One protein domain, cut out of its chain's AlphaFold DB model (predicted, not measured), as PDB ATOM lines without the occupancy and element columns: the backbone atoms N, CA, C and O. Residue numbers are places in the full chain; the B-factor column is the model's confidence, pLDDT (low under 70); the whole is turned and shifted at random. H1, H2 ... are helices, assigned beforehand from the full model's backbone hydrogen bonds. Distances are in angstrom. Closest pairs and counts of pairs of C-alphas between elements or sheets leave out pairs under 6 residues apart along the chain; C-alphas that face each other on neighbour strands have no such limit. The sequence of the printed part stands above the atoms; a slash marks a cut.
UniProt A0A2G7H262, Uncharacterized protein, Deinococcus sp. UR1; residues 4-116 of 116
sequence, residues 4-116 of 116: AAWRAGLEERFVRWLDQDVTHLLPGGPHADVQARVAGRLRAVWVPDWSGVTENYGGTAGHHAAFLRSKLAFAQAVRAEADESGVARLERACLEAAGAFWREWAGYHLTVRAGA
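AT A GLANCE: This is residues 4 to 116 of the 116 residues of an uncharacterized protein of Deinococcus sp. UR1 (UniProt A0A2G7H262). H3 and the long H4 make an antiparallel helical hairpin, and the shorter H1 and H2 lie roughly one after the other along one side of it, H2 crossing both helices of the hairpin steeply. H4 makes most of the length, and two long loops, residues 19 to 31 and 46 to 60, join H1 to H2 and H2 to H3. The printed part has 113 residues with four named helices, in the order H1, H2, H3, H4, and no named strand; the class is all helix. It is compact, with a radius of gyration of the C-alphas of 14.9 A, and spans 47 by 23 by 20 A, only just a rod.

HOW THE PARTS SIT: H1, residues 4 to 18, and H2, residues 32 to 45, form a helical hairpin at 36 degrees, only just a steep tilt; they touch through residues 15 to 18 and 39 to 43 alone, closest at the C-alphas of Leu 18 and Ala 39, 6.0 A. H3, residues 61 to 79, touches H2 at a steep tilt of 66 degrees, closest at the C-alphas of Val 34 and Arg 79, 6.2 A. H4, residues 84 to 114, forms a helical hairpin with H3, opposite ways at a shallow tilt of 24 degrees; the C-alphas of Phe 67 and Ala 97 are closest, 4.8 A. H2 and H4 only just touch, with 3 pairs of C-alphas within 8 A, the closest being those of Leu 42 and Leu 95 at 7.0 A. H1 and H4 are close but not clearly touching: the closest C-alphas, of Leu 10 and Ala 106, are 7.1 A apart. The helix packing is mostly crossed, one of four touching pairs being at a shallow tilt. Every O i to N i+4 pair is within hydrogen-bond range in H3 and H4, against 8 of 11 in H1 and 9 of 10 in H2.

IN THESE COORDINATES: H1 begins at C-alpha 4 (19.308, 60.948, 42.716) and measures 21.7 A, H2 20.4 A, H3 26.7 A and H4 44.3 A, ending at C-alpha 114 (27.611, 51.729, 33.018).

THE WHOLE: The C-alphas of Asp 83 and Ala 116 are farthest apart, 49.3 A. The printed part has no cut; the link from H3 to H4 is tight. The mean pLDDT of the printed part is 94.6, and residue 116, the chain's last, is under 70.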
ATOM      1  N   ALA A   4      20.545  60.915  41.945       91.00
ATOM      2  CA  ALA A   4      19.308  60.948  42.716       91.00
ATOM      3  C   ALA A   4      18.062  60.983  41.813       91.00
ATOM      4  O   ALA A   4      17.134  60.208  42.024       91.00
ATOM      5  N   ALA A   5      18.064  61.820  40.769       93.44
ATOM      6  CA  ALA A   5      16.942  61.911  39.832       93.44
ATOM      7  C   ALA A   5      16.765  60.618  39.019       93.44
ATOM      8  O   ALA A   5      15.642  60.177  38.787       93.44
ATOM      9  N   TRP A   6      17.869  59.977  38.626       92.50
ATOM     10  CA  TRP A   6      17.810  58.672  37.967       92.50
ATOM     11  C   TRP A   6      17.221  57.598  38.894       92.50
ATOM     12  O   TRP A   6      16.378  56.814  38.457       92.50
ATOM     13  N   ARG A   7      17.629  57.573  40.174       94.44
ATOM     14  CA  ARG A   7      17.163  56.575  41.154       94.44
ATOM     15  C   ARG A   7      15.672  56.735  41.430       94.44
ATOM     16  O   ARG A   7      14.946  55.753  41.336       94.44
ATOM     17  N   ALA A   8      15.206  57.965  41.623       94.38
ATOM     18  CA  ALA A   8      13.779  58.257  41.744       94.38
ATOM     19  C   ALA A   8      12.986  57.768  40.515       94.38
ATOM     20  O   ALA A   8      11.972  57.090  40.654       94.38
ATOM     21  N   GLY A   9      13.501  57.997  39.300       94.94
ATOM     22  CA  GLY A   9      12.872  57.481  38.082       94.94
ATOM     23  C   GLY A   9      12.818  55.948  38.026       94.94
ATOM     24  O   GLY A   9      11.883  55.370  37.473       94.94
ATOM     25  N   LEU A  10      13.796  55.254  38.614       95.75
ATOM     26  CA  LEU A  10      13.763  53.797  38.744       95.75
ATOM     27  C   LEU A  10      12.708  53.319  39.731       95.75
ATOM     28  O   LEU A  10      11.983  52.376  39.414       95.75
ATOM     29  N   GLU A  11      12.616  53.969  40.884       95.94
ATOM     30  CA  GLU A  11      11.609  53.675  41.902       95.94
ATOM     31  C   GLU A  11      10.201  53.805  41.309       95.94
ATOM     32  O   GLU A  11       9.424  52.851  41.352       95.94
ATOM     33  N   GLU A  12       9.908  54.920  40.631       94.31
ATOM     34  CA  GLU A  12       8.621  55.162  39.963       94.31
ATOM     35  C   GLU A  12       8.287  54.097  38.910       94.31
ATOM     36  O   GLU A  12       7.144  53.643  38.795       94.31
ATOM     37  N   ARG A  13       9.284  53.665  38.127       95.31
ATOM     38  CA  ARG A  13       9.089  52.593  37.141       95.31
ATOM     39  C   ARG A  13       8.819  51.256  37.818       95.31
ATOM     40  O   ARG A  13       7.982  50.505  37.322       95.31
ATOM     41  N   PHE A  14       9.501  50.952  38.920       96.50
ATOM     42  CA  PHE A  14       9.323  49.678  39.606       96.50
ATOM     43  C   PHE A  14       7.967  49.565  40.293       96.50
ATOM     44  O   PHE A  14       7.384  48.484  40.284       96.50
ATOM     45  N   VAL A  15       7.416  50.668  40.809       93.38
ATOM     46  CA  VAL A  15       6.066  50.681  41.400       93.38
ATOM     47  C   VAL A  15       5.018  50.097  40.443       93.38
ATOM     48  O   VAL A  15       4.103  49.414  40.892       93.38
ATOM     49  N   ARG A  16       5.195  50.231  39.122       92.88
ATOM     50  CA  ARG A  16       4.293  49.619  38.128       92.88
ATOM     51  C   ARG A  16       4.252  48.087  38.200       92.88
ATOM     52  O   ARG A  16       3.226  47.494  37.882       92.88
ATOM     53  N   TRP A  17       5.314  47.424  38.663       93.94
ATOM     54  CA  TRP A  17       5.298  45.975  38.904       93.94
ATOM     55  C   TRP A  17       4.396  45.591  40.082       93.94
ATOM     56  O   TRP A  17       3.761  44.530  40.065       93.94
ATOM     57  N   LEU A  18       4.250  46.470  41.078       94.44
ATOM     58  CA  LEU A  18       3.280  46.284  42.162       94.44
ATOM     59  C   LEU A  18       1.835  46.343  41.659       94.44
ATOM     60  O   LEU A  18       0.952  45.774  42.298       94.44
ATOM     61  N   ASP A  19       1.608  46.895  40.468       94.25
ATOM     62  CA  ASP A  19       0.296  46.982  39.821       94.25
ATOM     63  C   ASP A  19       0.063  45.905  38.765       94.25
ATOM     64  O   ASP A  19      -1.041  45.800  38.237       94.25
ATOM     65  N   GLN A  20       1.075  45.081  38.474       94.50
ATOM     66  CA  GLN A  20       0.953  43.985  37.518       94.50
ATOM     67  C   GLN A  20      -0.225  43.083  37.903       94.50
ATOM     68  O   GLN A  20      -0.252  42.539  39.012       94.50
ATOM     69  N   ASP A  21      -1.195  42.931  37.006       95.12
ATOM     70  CA  ASP A  21      -2.373  42.110  37.267       95.12
ATOM     71  C   ASP A  21      -2.037  40.622  37.135       95.12
ATOM     72  O   ASP A  21      -1.638  40.140  36.071       95.12
ATOM     73  N   VAL A  22      -2.202  39.894  38.238       96.12
ATOM     74  CA  VAL A  22      -2.056  38.431  38.308       96.12
ATOM     75  C   VAL A  22      -3.406  37.729  38.458       96.12
ATOM     76  O   VAL A  22      -3.469  36.503  38.452       96.12
ATOM     77  N   THR A  23      -4.499  38.481  38.592       95.75
ATOM     78  CA  THR A  23      -5.822  37.937  38.910       95.75
ATOM     79  C   THR A  23      -6.471  37.210  37.742       95.75
ATOM     80  O   THR A  23      -7.287  36.330  37.972       95.75
ATOM     81  N   HIS A  24      -6.044  37.474  36.504       95.38
ATOM     82  CA  HIS A  24      -6.429  36.676  35.335       95.38
ATOM     83  C   HIS A  24      -6.036  35.188  35.451       95.38
ATOM     84  O   HIS A  24      -6.586  34.355  34.736       95.38
ATOM     85  N   LEU A  25      -5.097  34.848  36.346       95.44
ATOM     86  CA  LEU A  25      -4.689  33.471  36.657       95.44
ATOM     87  C   LEU A  25      -5.581  32.808  37.721       95.44
ATOM     88  O   LEU A  25      -5.401  31.632  38.035       95.44
ATOM     89  N   LEU A  26      -6.514  33.551  38.319       95.12
ATOM     90  CA  LEU A  26      -7.449  33.019  39.301       95.12
ATOM     91  C   LEU A  26      -8.642  32.338  38.599       95.12
ATOM     92  O   LEU A  26      -9.058  32.753  37.516       95.12
ATOM     93  N   PRO A  27      -9.268  31.325  39.229       92.75
ATOM     94  CA  PRO A  27     -10.471  30.695  38.683       92.75
ATOM     95  C   PRO A  27     -11.596  31.704  38.408       92.75
ATOM     96  O   PRO A  27     -11.894  32.530  39.267       92.75
ATOM     97  N   GLY A  28     -12.273  31.613  37.266       89.50
ATOM     98  CA  GLY A  28     -13.410  32.491  36.949       89.50
ATOM     99  C   GLY A  28     -13.043  33.847  36.335       89.50
ATOM    100  O   GLY A  28     -13.924  34.687  36.206       89.50
ATOM    101  N   GLY A  29     -11.787  34.043  35.918       89.06
ATOM    102  CA  GLY A  29     -11.366  35.205  35.131       89.06
ATOM    103  C   GLY A  29     -10.682  36.292  35.959       89.06
ATOM    104  O   GLY A  29     -10.283  36.025  37.090       89.06
ATOM    105  N   PRO A  30     -10.490  37.497  35.395       93.25
ATOM    106  CA  PRO A  30      -9.884  38.607  36.117       93.25
ATOM    107  C   PRO A  30     -10.793  39.085  37.255       93.25
ATOM    108  O   PRO A  30     -12.009  39.178  37.097       93.25
ATOM    109  N   HIS A  31     -10.186  39.437  38.389       96.12
ATOM    110  CA  HIS A  31     -10.876  39.935  39.583       96.12
ATOM    111  C   HIS A  31     -10.338  41.332  39.894       96.12
ATOM    112  O   HIS A  31      -9.392  41.492  40.667       96.12
ATOM    113  N   ALA A  32     -10.891  42.349  39.228       95.56
ATOM    114  CA  ALA A  32     -10.377  43.720  39.298       95.56
ATOM    115  C   ALA A  32     -10.432  44.314  40.720       95.56
ATOM    116  O   ALA A  32      -9.560  45.090  41.109       95.56
ATOM    117  N   ASP A  33     -11.422  43.917  41.517       96.56
ATOM    118  CA  ASP A  33     -11.562  44.278  42.927       96.56
ATOM    119  C   ASP A  33     -10.446  43.660  43.789       96.56
ATOM    120  O   ASP A  33      -9.813  44.358  44.586       96.56
ATOM    121  N   VAL A  34     -10.132  42.375  43.579       97.38
ATOM    122  CA  VAL A  34      -9.014  41.688  44.246       97.38
ATOM    123  C   VAL A  34      -7.693  42.338  43.850       97.38
ATOM    124  O   VAL A  34      -6.855  42.595  44.716       97.38
ATOM    125  N   GLN A  35      -7.523  42.666  42.566       97.12
ATOM    126  CA  GLN A  35      -6.335  43.355  42.070       97.12
ATOM    127  C   GLN A  35      -6.153  44.715  42.754       97.12
ATOM    128  O   GLN A  35      -5.058  45.014  43.234       97.12
ATOM    129  N   ALA A  36      -7.214  45.522  42.849       96.88
ATOM    130  CA  ALA A  36      -7.165  46.823  43.511       96.88
ATOM    131  C   ALA A  36      -6.797  46.700  44.999       96.88
ATOM    132  O   ALA A  36      -5.965  47.463  45.495       96.88
ATOM    133  N   ARG A  37      -7.358  45.708  45.703       97.38
ATOM    134  CA  ARG A  37      -7.047  45.435  47.118       97.38
ATOM    135  C   ARG A  37      -5.591  45.017  47.315       97.38
ATOM    136  O   ARG A  37      -4.918  45.567  48.183       97.38
ATOM    137  N   VAL A  38      -5.092  44.083  46.502       97.88
ATOM    138  CA  VAL A  38      -3.694  43.620  46.557       97.88
ATOM    139  C   VAL A  38      -2.730  44.766  46.259       97.88
ATOM    140  O   VAL A  38      -1.808  45.000  47.038       97.88
ATOM    141  N   ALA A  39      -2.951  45.511  45.172       96.94
ATOM    142  CA  ALA A  39      -2.096  46.635  44.799       96.94
ATOM    143  C   ALA A  39      -2.099  47.733  45.875       96.94
ATOM    144  O   ALA A  39      -1.039  48.239  46.239       96.94
ATOM    145  N   GLY A  40      -3.272  48.061  46.430       97.06
ATOM    146  CA  GLY A  40      -3.406  49.032  47.517       97.06
ATOM    147  C   GLY A  40      -2.613  48.638  48.763       97.06
ATOM    148  O   GLY A  40      -1.869  49.458  49.296       97.06
ATOM    149  N   ARG A  41      -2.711  47.370  49.181       97.38
ATOM    150  CA  ARG A  41      -1.969  46.827  50.329       97.38
ATOM    151  C   ARG A  41      -0.454  46.863  50.112       97.38
ATOM    152  O   ARG A  41       0.267  47.427  50.928       97.38
ATOM    153  N   LEU A  42       0.022  46.384  48.958       97.56
ATOM    154  CA  LEU A  42       1.452  46.423  48.634       97.56
ATOM    155  C   LEU A  42       1.993  47.858  48.596       97.56
ATOM    156  O   LEU A  42       3.034  48.123  49.186       97.56
ATOM    157  N   ARG A  43       1.286  48.795  47.953       95.50
ATOM    158  CA  ARG A  43       1.709  50.205  47.870       95.50
ATOM    159  C   ARG A  43       1.743  50.912  49.221       95.50
ATOM    160  O   ARG A  43       2.568  51.796  49.402       95.50
ATOM    161  N   ALA A  44       0.857  50.549  50.144       95.94
ATOM    162  CA  ALA A  44       0.805  51.173  51.462       95.94
ATOM    163  C   ALA A  44       2.058  50.886  52.306       95.94
ATOM    164  O   ALA A  44       2.378  51.661  53.204       95.94
ATOM    165  N   VAL A  45       2.750  49.776  52.028       94.88
ATOM    166  CA  VAL A  45       3.876  49.286  52.841       94.88
ATOM    167  C   VAL A  45       5.194  49.267  52.064       94.88
ATOM    168  O   VAL A  45       6.264  49.302  52.667       94.88
ATOM    169  N   TRP A  46       5.146  49.197  50.734       95.38
ATOM    170  CA  TRP A  46       6.340  49.105  49.907       95.38
ATOM    171  C   TRP A  46       7.219  50.349  50.022       95.38
ATOM    172  O   TRP A  46       6.786  51.468  49.751       95.38
ATOM    173  N   VAL A  47       8.494  50.118  50.324       92.81
ATOM    174  CA  VAL A  47       9.542  51.134  50.303       92.81
ATOM    175  C   VAL A  47      10.706  50.580  49.484       92.81
ATOM    176  O   VAL A  47      11.188  49.488  49.800       92.81
ATOM    177  N   PRO A  48      11.157  51.273  48.422       92.88
ATOM    178  CA  PRO A  48      12.343  50.854  47.695       92.88
ATOM    179  C   PRO A  48      13.568  50.946  48.608       92.88
ATOM    180  O   PRO A  48      13.793  51.958  49.269       92.88
ATOM    181  N   ASP A  49      14.377  49.891  48.618       92.94
ATOM    182  CA  ASP A  49      15.607  49.838  49.402       92.94
ATOM    183  C   ASP A  49      16.809  49.643  48.479       92.94
ATOM    184  O   ASP A  49      16.972  48.602  47.842       92.94
ATOM    185  N   TRP A  50      17.645  50.672  48.380       94.44
ATOM    186  CA  TRP A  50      18.887  50.617  47.610       94.44
ATOM    187  C   TRP A  50      19.999  49.847  48.329       94.44
ATOM    188  O   TRP A  50      21.046  49.591  47.728       94.44
ATOM    189  N   SER A  51      19.799  49.470  49.595       92.06
ATOM    190  CA  SER A  51      20.740  48.625  50.316       92.06
ATOM    191  C   SER A  51      20.842  47.252  49.634       92.06
ATOM    192  O   SER A  51      19.854  46.612  49.271       92.06
ATOM    193  N   GLY A  52      22.076  46.826  49.365       90.00
ATOM    194  CA  GLY A  52      22.349  45.573  48.661       90.00
ATOM    195  C   GLY A  52      22.069  45.586  47.152       90.00
ATOM    196  O   GLY A  52      22.153  44.528  46.535       90.00
ATOM    197  N   VAL A  53      21.757  46.736  46.542       96.06
ATOM    198  CA  VAL A  53      21.719  46.863  45.076       96.06
ATOM    199  C   VAL A  53      23.144  46.981  44.538       96.06
ATOM    200  O   VAL A  53      23.872  47.911  44.887       96.06
ATOM    201  N   THR A  54      23.524  46.070  43.649       93.81
ATOM    202  CA  THR A  54      24.811  46.063  42.935       93.81
ATOM    203  C   THR A  54      24.578  45.802  41.454       93.81
ATOM    204  O   THR A  54      23.484  45.400  41.073       93.81
ATOM    205  N   GLU A  55      25.582  46.007  40.599       94.00
ATOM    206  CA  GLU A  55      25.481  45.615  39.187       94.00
ATOM    207  C   GLU A  55      25.098  44.133  39.041       94.00
ATOM    208  O   GLU A  55      25.575  43.274  39.786       94.00
ATOM    209  N   ASN A  56      24.228  43.845  38.075       92.50
ATOM    210  CA  ASN A  56      23.752  42.509  37.744       92.50
ATOM    211  C   ASN A  56      23.712  42.319  36.214       92.50
ATOM    212  O   ASN A  56      22.855  42.866  35.518       92.50
ATOM    213  N   TYR A  57      24.592  41.450  35.716       89.62
ATOM    214  CA  TYR A  57      24.721  41.087  34.300       89.62
ATOM    215  C   TYR A  57      23.849  39.881  33.893       89.62
ATOM    216  O   TYR A  57      23.683  39.611  32.706       89.62
ATOM    217  N   GLY A  58      23.286  39.145  34.858       86.81
ATOM    218  CA  GLY A  58      22.489  37.930  34.644       86.81
ATOM    219  C   GLY A  58      20.996  38.172  34.386       86.81
ATOM    220  O   GLY A  58      20.262  37.227  34.093       86.81
ATOM    221  N   GLY A  59      20.532  39.423  34.479       89.50
ATOM    222  CA  GLY A  59      19.125  39.785  34.296       89.50
ATOM    223  C   GLY A  59      18.233  39.398  35.485       89.50
ATOM    224  O   GLY A  59      18.710  39.081  36.570       89.50
ATOM    225  N   THR A  60      16.908  39.462  35.301       93.44
ATOM    226  CA  THR A  60      15.947  39.529  36.428       93.44
ATOM    227  C   THR A  60      14.863  38.445  36.433       93.44
ATOM    228  O   THR A  60      14.006  38.425  37.320       93.44
ATOM    229  N   ALA A  61      14.871  37.536  35.454       91.38
ATOM    230  CA  ALA A  61      13.736  36.652  35.168       91.38
ATOM    231  C   ALA A  61      13.333  35.758  36.357       91.38
ATOM    232  O   ALA A  61      12.144  35.615  36.647       91.38
ATOM    233  N   GLY A  62      14.309  35.190  37.076       93.44
ATOM    234  CA  GLY A  62      14.052  34.296  38.210       93.44
ATOM    235  C   GLY A  62      13.324  34.990  39.365       93.44
ATOM    236  O   GLY A  62      12.299  34.497  39.843       93.44
ATOM    237  N   HIS A  63      13.808  36.166  39.768       95.44
ATOM    238  CA  HIS A  63      13.205  36.945  40.850       95.44
ATOM    239  C   HIS A  63      11.874  37.571  40.443       95.44
ATOM    240  O   HIS A  63      10.943  37.583  41.247       95.44
ATOM    241  N   HIS A  64      11.739  37.996  39.184       96.25
ATOM    242  CA  HIS A  64      10.457  38.452  38.659       96.25
ATOM    243  C   HIS A  64       9.395  37.343  38.746       96.25
ATOM    244  O   HIS A  64       8.310  37.559  39.282       96.25
ATOM    245  N   ALA A  65       9.722  36.122  38.309       96.56
ATOM    246  CA  ALA A  65       8.801  34.991  38.394       96.56
ATOM    247  C   ALA A  65       8.463  34.614  39.850       96.56
ATOM    248  O   ALA A  65       7.322  34.255  40.140       96.56
ATOM    249  N   ALA A  66       9.427  34.704  40.773       97.88
ATOM    250  CA  ALA A  66       9.184  34.482  42.198       97.88
ATOM    251  C   ALA A  66       8.217  35.521  42.784       97.88
ATOM    252  O   ALA A  66       7.257  35.143  43.454       97.88
ATOM    253  N   PHE A  67       8.412  36.802  42.461       98.19
ATOM    254  CA  PHE A  67       7.501  37.875  42.851       98.19
ATOM    255  C   PHE A  67       6.073  37.630  42.342       98.19
ATOM    256  O   PHE A  67       5.135  37.657  43.138       98.19
ATOM    257  N   LEU A  68       5.893  37.312  41.054       97.94
ATOM    258  CA  LEU A  68       4.559  37.065  40.491       97.94
ATOM    259  C   LEU A  68       3.854  35.864  41.140       97.94
ATOM    260  O   LEU A  68       2.652  35.930  41.393       97.94
ATOM    261  N   ARG A  69       4.588  34.790  41.463       98.25
ATOM    262  CA  ARG A  69       4.027  33.632  42.182       98.25
ATOM    263  C   ARG A  69       3.585  33.994  43.599       98.25
ATOM    264  O   ARG A  69       2.476  33.635  43.985       98.25
ATOM    265  N   SER A  70       4.410  34.721  44.354       98.56
ATOM    266  CA  SER A  70       4.036  35.173  45.701       98.56
ATOM    267  C   SER A  70       2.834  36.116  45.664       98.56
ATOM    268  O   SER A  70       1.919  35.987  46.477       98.56
ATOM    269  N   LYS A  71       2.780  37.015  44.674       98.50
ATOM    270  CA  LYS A  71       1.648  37.925  44.475       98.50
ATOM    271  C   LYS A  71       0.360  37.184  44.132       98.50
ATOM    272  O   LYS A  71      -0.698  37.535  44.646       98.50
ATOM    273  N   LEU A  72       0.442  36.137  43.310       98.19
ATOM    274  CA  LEU A  72      -0.704  35.284  43.008       98.19
ATOM    275  C   LEU A  72      -1.215  34.565  44.263       98.19
ATOM    276  O   LEU A  72      -2.419  34.566  44.502       98.19
ATOM    277  N   ALA A  73      -0.327  34.007  45.090       98.25
ATOM    278  CA  ALA A  73      -0.716  33.364  46.348       98.25
ATOM    279  C   ALA A  73      -1.392  34.349  47.318       98.25
ATOM    280  O   ALA A  73      -2.401  34.028  47.946       98.25
ATOM    281  N   PHE A  74      -0.884  35.581  47.395       98.38
ATOM    282  CA  PHE A  74      -1.521  36.650  48.158       98.38
ATOM    283  C   PHE A  74      -2.914  36.999  47.608       98.38
ATOM    284  O   PHE A  74      -3.881  37.033  48.368       98.38
ATOM    285  N   ALA A  75      -3.055  37.165  46.289       98.00
ATOM    286  CA  ALA A  75      -4.344  37.421  45.646       98.00
ATOM    287  C   ALA A  75      -5.355  36.282  45.876       98.00
ATOM    288  O   ALA A  75      -6.534  36.544  46.108       98.00
ATOM    289  N   GLN A  76      -4.900  35.026  45.868       97.88
ATOM    290  CA  GLN A  76      -5.727  33.862  46.199       97.88
ATOM    291  C   GLN A  76      -6.273  33.945  47.627       97.88
ATOM    292  O   GLN A  76      -7.462  33.714  47.823       97.88
ATOM    293  N   ALA A  77      -5.447  34.319  48.608       97.62
ATOM    294  CA  ALA A  77      -5.886  34.463  49.996       97.62
ATOM    295  C   ALA A  77      -6.851  35.638  50.197       97.62
ATOM    296  O   ALA A  77      -7.853  35.488  50.893       97.62
ATOM    297  N   VAL A  78      -6.592  36.778  49.547       97.12
ATOM    298  CA  VAL A  78      -7.503  37.936  49.563       97.12
ATOM    299  C   VAL A  78      -8.861  37.571  48.969       97.12
ATOM    300  O   VAL A  78      -9.893  37.939  49.527       97.12
ATOM    301  N   ARG A  79      -8.868  36.832  47.852       96.12
ATOM    302  CA  ARG A  79     -10.096  36.373  47.198       96.12
ATOM    303  C   ARG A  79     -10.851  35.338  48.027       96.12
ATOM    304  O   ARG A  79     -12.073  35.361  48.048       96.12
ATOM    305  N   ALA A  80     -10.136  34.414  48.658       95.00
ATOM    306  CA  ALA A  80     -10.735  33.389  49.505       95.00
ATOM    307  C   ALA A  80     -11.258  33.946  50.840       95.00
ATOM    308  O   ALA A  80     -11.764  33.166  51.639       95.00
ATOM    309  N   GLU A  81     -11.097  35.255  51.087       91.81
ATOM    310  CA  GLU A  81     -11.431  35.904  52.357       91.81
ATOM    311  C   GLU A  81     -10.814  35.158  53.546       91.81
ATOM    312  O   GLU A  81     -11.446  34.940  54.579       91.81
ATOM    313  N   ALA A  82      -9.556  34.733  53.375       91.31
ATOM    314  CA  ALA A  82      -8.801  34.107  54.447       91.31
ATOM    315  C   ALA A  82      -8.712  35.051  55.656       91.31
ATOM    316  O   ALA A  82      -8.827  36.273  55.519       91.31
ATOM    317  N   ASP A  83      -8.465  34.488  56.840       95.50
ATOM    318  CA  ASP A  83      -8.278  35.310  58.030       95.50
ATOM    319  C   ASP A  83      -7.125  36.316  57.847       95.50
ATOM    320  O   ASP A  83      -6.174  36.098  57.084       95.50
ATOM    321  N   GLU A  84      -7.203  37.435  58.568       94.56
ATOM    322  CA  GLU A  84      -6.251  38.537  58.402       94.56
ATOM    323  C   GLU A  84      -4.803  38.104  58.689       94.56
ATOM    324  O   GLU A  84      -3.871  38.629  58.084       94.56
ATOM    325  N   SER A  85      -4.587  37.103  59.549       94.50
ATOM    326  CA  SER A  85      -3.244  36.600  59.846       94.50
ATOM    327  C   SER A  85      -2.636  35.840  58.659       94.50
ATOM    328  O   SER A  85      -1.462  36.028  58.322       94.50
ATOM    329  N   GLY A  86      -3.447  35.034  57.969       94.06
ATOM    330  CA  GLY A  86      -3.074  34.316  56.759       94.06
ATOM    331  C   GLY A  86      -2.789  35.271  55.604       94.06
ATOM    332  O   GLY A  86      -1.779  35.111  54.909       94.06
ATOM    333  N   VAL A  87      -3.631  36.295  55.450       96.56
ATOM    334  CA  VAL A  87      -3.463  37.368  54.463       96.56
ATOM    335  C   VAL A  87      -2.177  38.157  54.734       96.56
ATOM    336  O   VAL A  87      -1.346  38.276  53.833       96.56
ATOM    337  N   ALA A  88      -1.944  38.605  55.972       96.81
ATOM    338  CA  ALA A  88      -0.752  39.369  56.353       96.81
ATOM    339  C   ALA A  88       0.556  38.577  56.176       96.81
ATOM    340  O   ALA A  88       1.587  39.133  55.788       96.81
ATOM    341  N   ARG A  89       0.538  37.260  56.423       97.88
ATOM    342  CA  ARG A  89       1.698  36.392  56.170       97.88
ATOM    343  C   ARG A  89       2.055  36.350  54.683       97.88
ATOM    344  O   ARG A  89       3.230  36.448  54.333       97.88
ATOM    345  N   LEU A  90       1.058  36.189  53.815       98.38
ATOM    346  CA  LEU A  90       1.270  36.124  52.366       98.38
ATOM    347  C   LEU A  90       1.618  37.489  51.770       98.38
ATOM    348  O   LEU A  90       2.458  37.562  50.875       98.38
ATOM    349  N   GLU A  91       1.049  38.567  52.305       98.12
ATOM    350  CA  GLU A  91       1.451  39.937  51.992       98.12
ATOM    351  C   GLU A  91       2.939  40.155  52.284       98.12
ATOM    352  O   GLU A  91       3.679  40.618  51.416       98.12
ATOM    353  N   ARG A  92       3.412  39.746  53.468       98.12
ATOM    354  CA  ARG A  92       4.828  39.857  53.842       98.12
ATOM    355  C   ARG A  92       5.736  39.063  52.907       98.12
ATOM    356  O   ARG A  92       6.709  39.614  52.405       98.12
ATOM    357  N   ALA A  93       5.386  37.813  52.612       98.31
ATOM    358  CA  ALA A  93       6.141  36.994  51.664       98.31
ATOM    359  C   ALA A  93       6.164  37.612  50.249       98.31
ATOM    360  O   ALA A  93       7.164  37.526  49.534       98.31
ATOM    361  N   CYS A  94       5.073  38.265  49.836       98.44
ATOM    362  CA  CYS A  94       5.016  39.007  48.581       98.44
ATOM    363  C   CYS A  94       5.935  40.238  48.599       98.44
ATOM    364  O   CYS A  94       6.638  40.472  47.616       98.44
ATOM    365  N   LEU A  95       5.965  40.999  49.697       97.88
ATOM    366  CA  LEU A  95       6.851  42.157  49.865       97.88
ATOM    367  C   LEU A  95       8.331  41.749  49.892       97.88
ATOM    368  O   LEU A  95       9.153  42.397  49.252       97.88
ATOM    369  N   GLU A  96       8.676  40.644  50.553       97.56
ATOM    370  CA  GLU A  96      10.038  40.093  50.544       97.56
ATOM    371  C   GLU A  96      10.481  39.699  49.127       97.56
ATOM    372  O   GLU A  96      11.580  40.052  48.686       97.56
ATOM    373  N   ALA A  97       9.603  39.025  48.374       97.94
ATOM    374  CA  ALA A  97       9.868  38.656  46.985       97.94
ATOM    375  C   ALA A  97       9.981  39.886  46.068       97.94
ATOM    376  O   ALA A  97      10.859  39.927  45.204       97.94
ATOM    377  N   ALA A  98       9.143  40.906  46.282       97.81
ATOM    378  CA  ALA A  98       9.253  42.189  45.593       97.81
ATOM    379  C   ALA A  98      10.591  42.876  45.912       97.81
ATOM    380  O   ALA A  98      11.244  43.369  44.999       97.81
ATOM    381  N   GLY A  99      11.048  42.832  47.169       97.50
ATOM    382  CA  GLY A  99      12.346  43.349  47.618       97.50
ATOM    383  C   GLY A  99      13.520  42.680  46.912       97.50
ATOM    384  O   GLY A  99      14.427  43.350  46.420       97.50
ATOM    385  N   ALA A 100      13.485  41.351  46.809       96.50
ATOM    386  CA  ALA A 100      14.487  40.598  46.064       96.50
ATOM    387  C   ALA A 100      14.476  40.951  44.569       96.50
ATOM    388  O   ALA A 100      15.531  41.183  43.988       96.50
ATOM    389  N   PHE A 101      13.293  41.051  43.957       97.62
ATOM    390  CA  PHE A 101      13.174  41.463  42.561       97.62
ATOM    391  C   PHE A 101      13.667  42.896  42.328       97.62
ATOM    392  O   PHE A 101      14.380  43.131  41.355       97.62
ATOM    393  N   TRP A 102      13.349  43.831  43.222       97.62
ATOM    394  CA  TRP A 102      13.829  45.209  43.163       97.62
ATOM    395  C   TRP A 102      15.350  45.272  43.112       97.62
ATOM    396  O   TRP A 102      15.884  45.924  42.216       97.62
ATOM    397  N   ARG A 103      16.043  44.569  44.017       96.50
ATOM    398  CA  ARG A 103      17.509  44.629  44.077       96.50
ATOM    399  C   ARG A 103      18.164  44.178  42.779       96.50
ATOM    400  O   ARG A 103      19.033  44.868  42.253       96.50
ATOM    401  N   GLU A 104      17.671  43.081  42.224       96.06
ATOM    402  CA  GLU A 104      18.151  42.539  40.954       96.06
ATOM    403  C   GLU A 104      17.804  43.441  39.767       96.06
ATOM    404  O   GLU A 104      18.636  43.703  38.901       96.06
ATOM    405  N   TRP A 105      16.574  43.957  39.723       97.19
ATOM    406  CA  TRP A 105      16.113  44.825  38.644       97.19
ATOM    407  C   TRP A 105      16.842  46.160  38.626       97.19
ATOM    408  O   TRP A 105      17.317  46.585  37.572       97.19
ATOM    409  N   ALA A 106      16.980  46.803  39.781       96.56
ATOM    410  CA  ALA A 106      17.737  48.034  39.917       96.56
ATOM    411  C   ALA A 106      19.214  47.800  39.562       96.56
ATOM    412  O   ALA A 106      19.794  48.598  38.826       96.56
ATOM    413  N   GLY A 107      19.784  46.668  39.987       96.12
ATOM    414  CA  GLY A 107      21.140  46.250  39.643       96.12
ATOM    415  C   GLY A 107      21.381  46.053  38.147       96.12
ATOM    416  O   GLY A 107      22.386  46.509  37.591       96.12
ATOM    417  N   TYR A 108      20.415  45.460  37.449       95.44
ATOM    418  CA  TYR A 108      20.454  45.349  35.994       95.44
ATOM    419  C   TYR A 108      20.463  46.729  35.318       95.44
ATOM    420  O   TYR A 108      21.249  46.975  34.405       95.44
ATOM    421  N   HIS A 109      19.653  47.681  35.791       95.38
ATOM    422  CA  HIS A 109      19.669  49.038  35.231       95.38
ATOM    423  C   HIS A 109      20.966  49.798  35.518       95.38
ATOM    424  O   HIS A 109      21.369  50.606  34.683       95.38
ATOM    425  N   LEU A 110      21.635  49.546  36.651       92.69
ATOM    426  CA  LEU A 110      22.983  50.079  36.897       92.69
ATOM    427  C   LEU A 110      23.977  49.554  35.857       92.69
ATOM    428  O   LEU A 110      24.740  50.332  35.293       92.69
ATOM    429  N   THR A 111      23.889  48.263  35.540       92.50
ATOM    430  CA  THR A 111      24.734  47.599  34.536       92.50
ATOM    431  C   THR A 111      24.558  48.216  33.152       92.50
ATOM    432  O   THR A 111      25.526  48.606  32.505       92.50
ATOM    433  N   VAL A 112      23.305  48.369  32.712       89.00
ATOM    434  CA  VAL A 112      22.990  48.988  31.414       89.00
ATOM    435  C   VAL A 112      23.479  50.435  31.359       89.00
ATOM    436  O   VAL A 112      23.956  50.879  30.321       89.00
ATOM    437  N   ARG A 113      23.387  51.171  32.473       86.38
ATOM    438  CA  ARG A 113      23.868  52.554  32.558       86.38
ATOM    439  C   ARG A 113      25.394  52.654  32.468       86.38
ATOM    440  O   ARG A 113      25.867  53.617  31.884       86.38
ATOM    441  N   ALA A 114      26.145  51.717  33.047       77.38
ATOM    442  CA  ALA A 114      27.611  51.729  33.018       77.38
ATOM    443  C   ALA A 114      28.192  51.410  31.628       77.38
ATOM    444  O   ALA A 114      29.308  51.820  31.319       77.38
ATOM    445  N   GLY A 115      27.441  50.684  30.795       71.81
ATOM    446  CA  GLY A 115      27.829  50.348  29.422       71.81
ATOM    447  C   GLY A 115      27.397  51.352  28.344       71.81
ATOM    448  O   GLY A 115      27.663  51.088  27.171       71.81
ATOM    449  N   ALA A 116      26.713  52.444  28.710       62.00
ATOM    450  CA  ALA A 116      26.194  53.479  27.805       62.00
ATOM    451  C   ALA A 116      27.010  54.775  27.899       62.00
ATOM    452  O   ALA A 116      27.206  55.409  26.839       62.00
TER     453      ALA A 116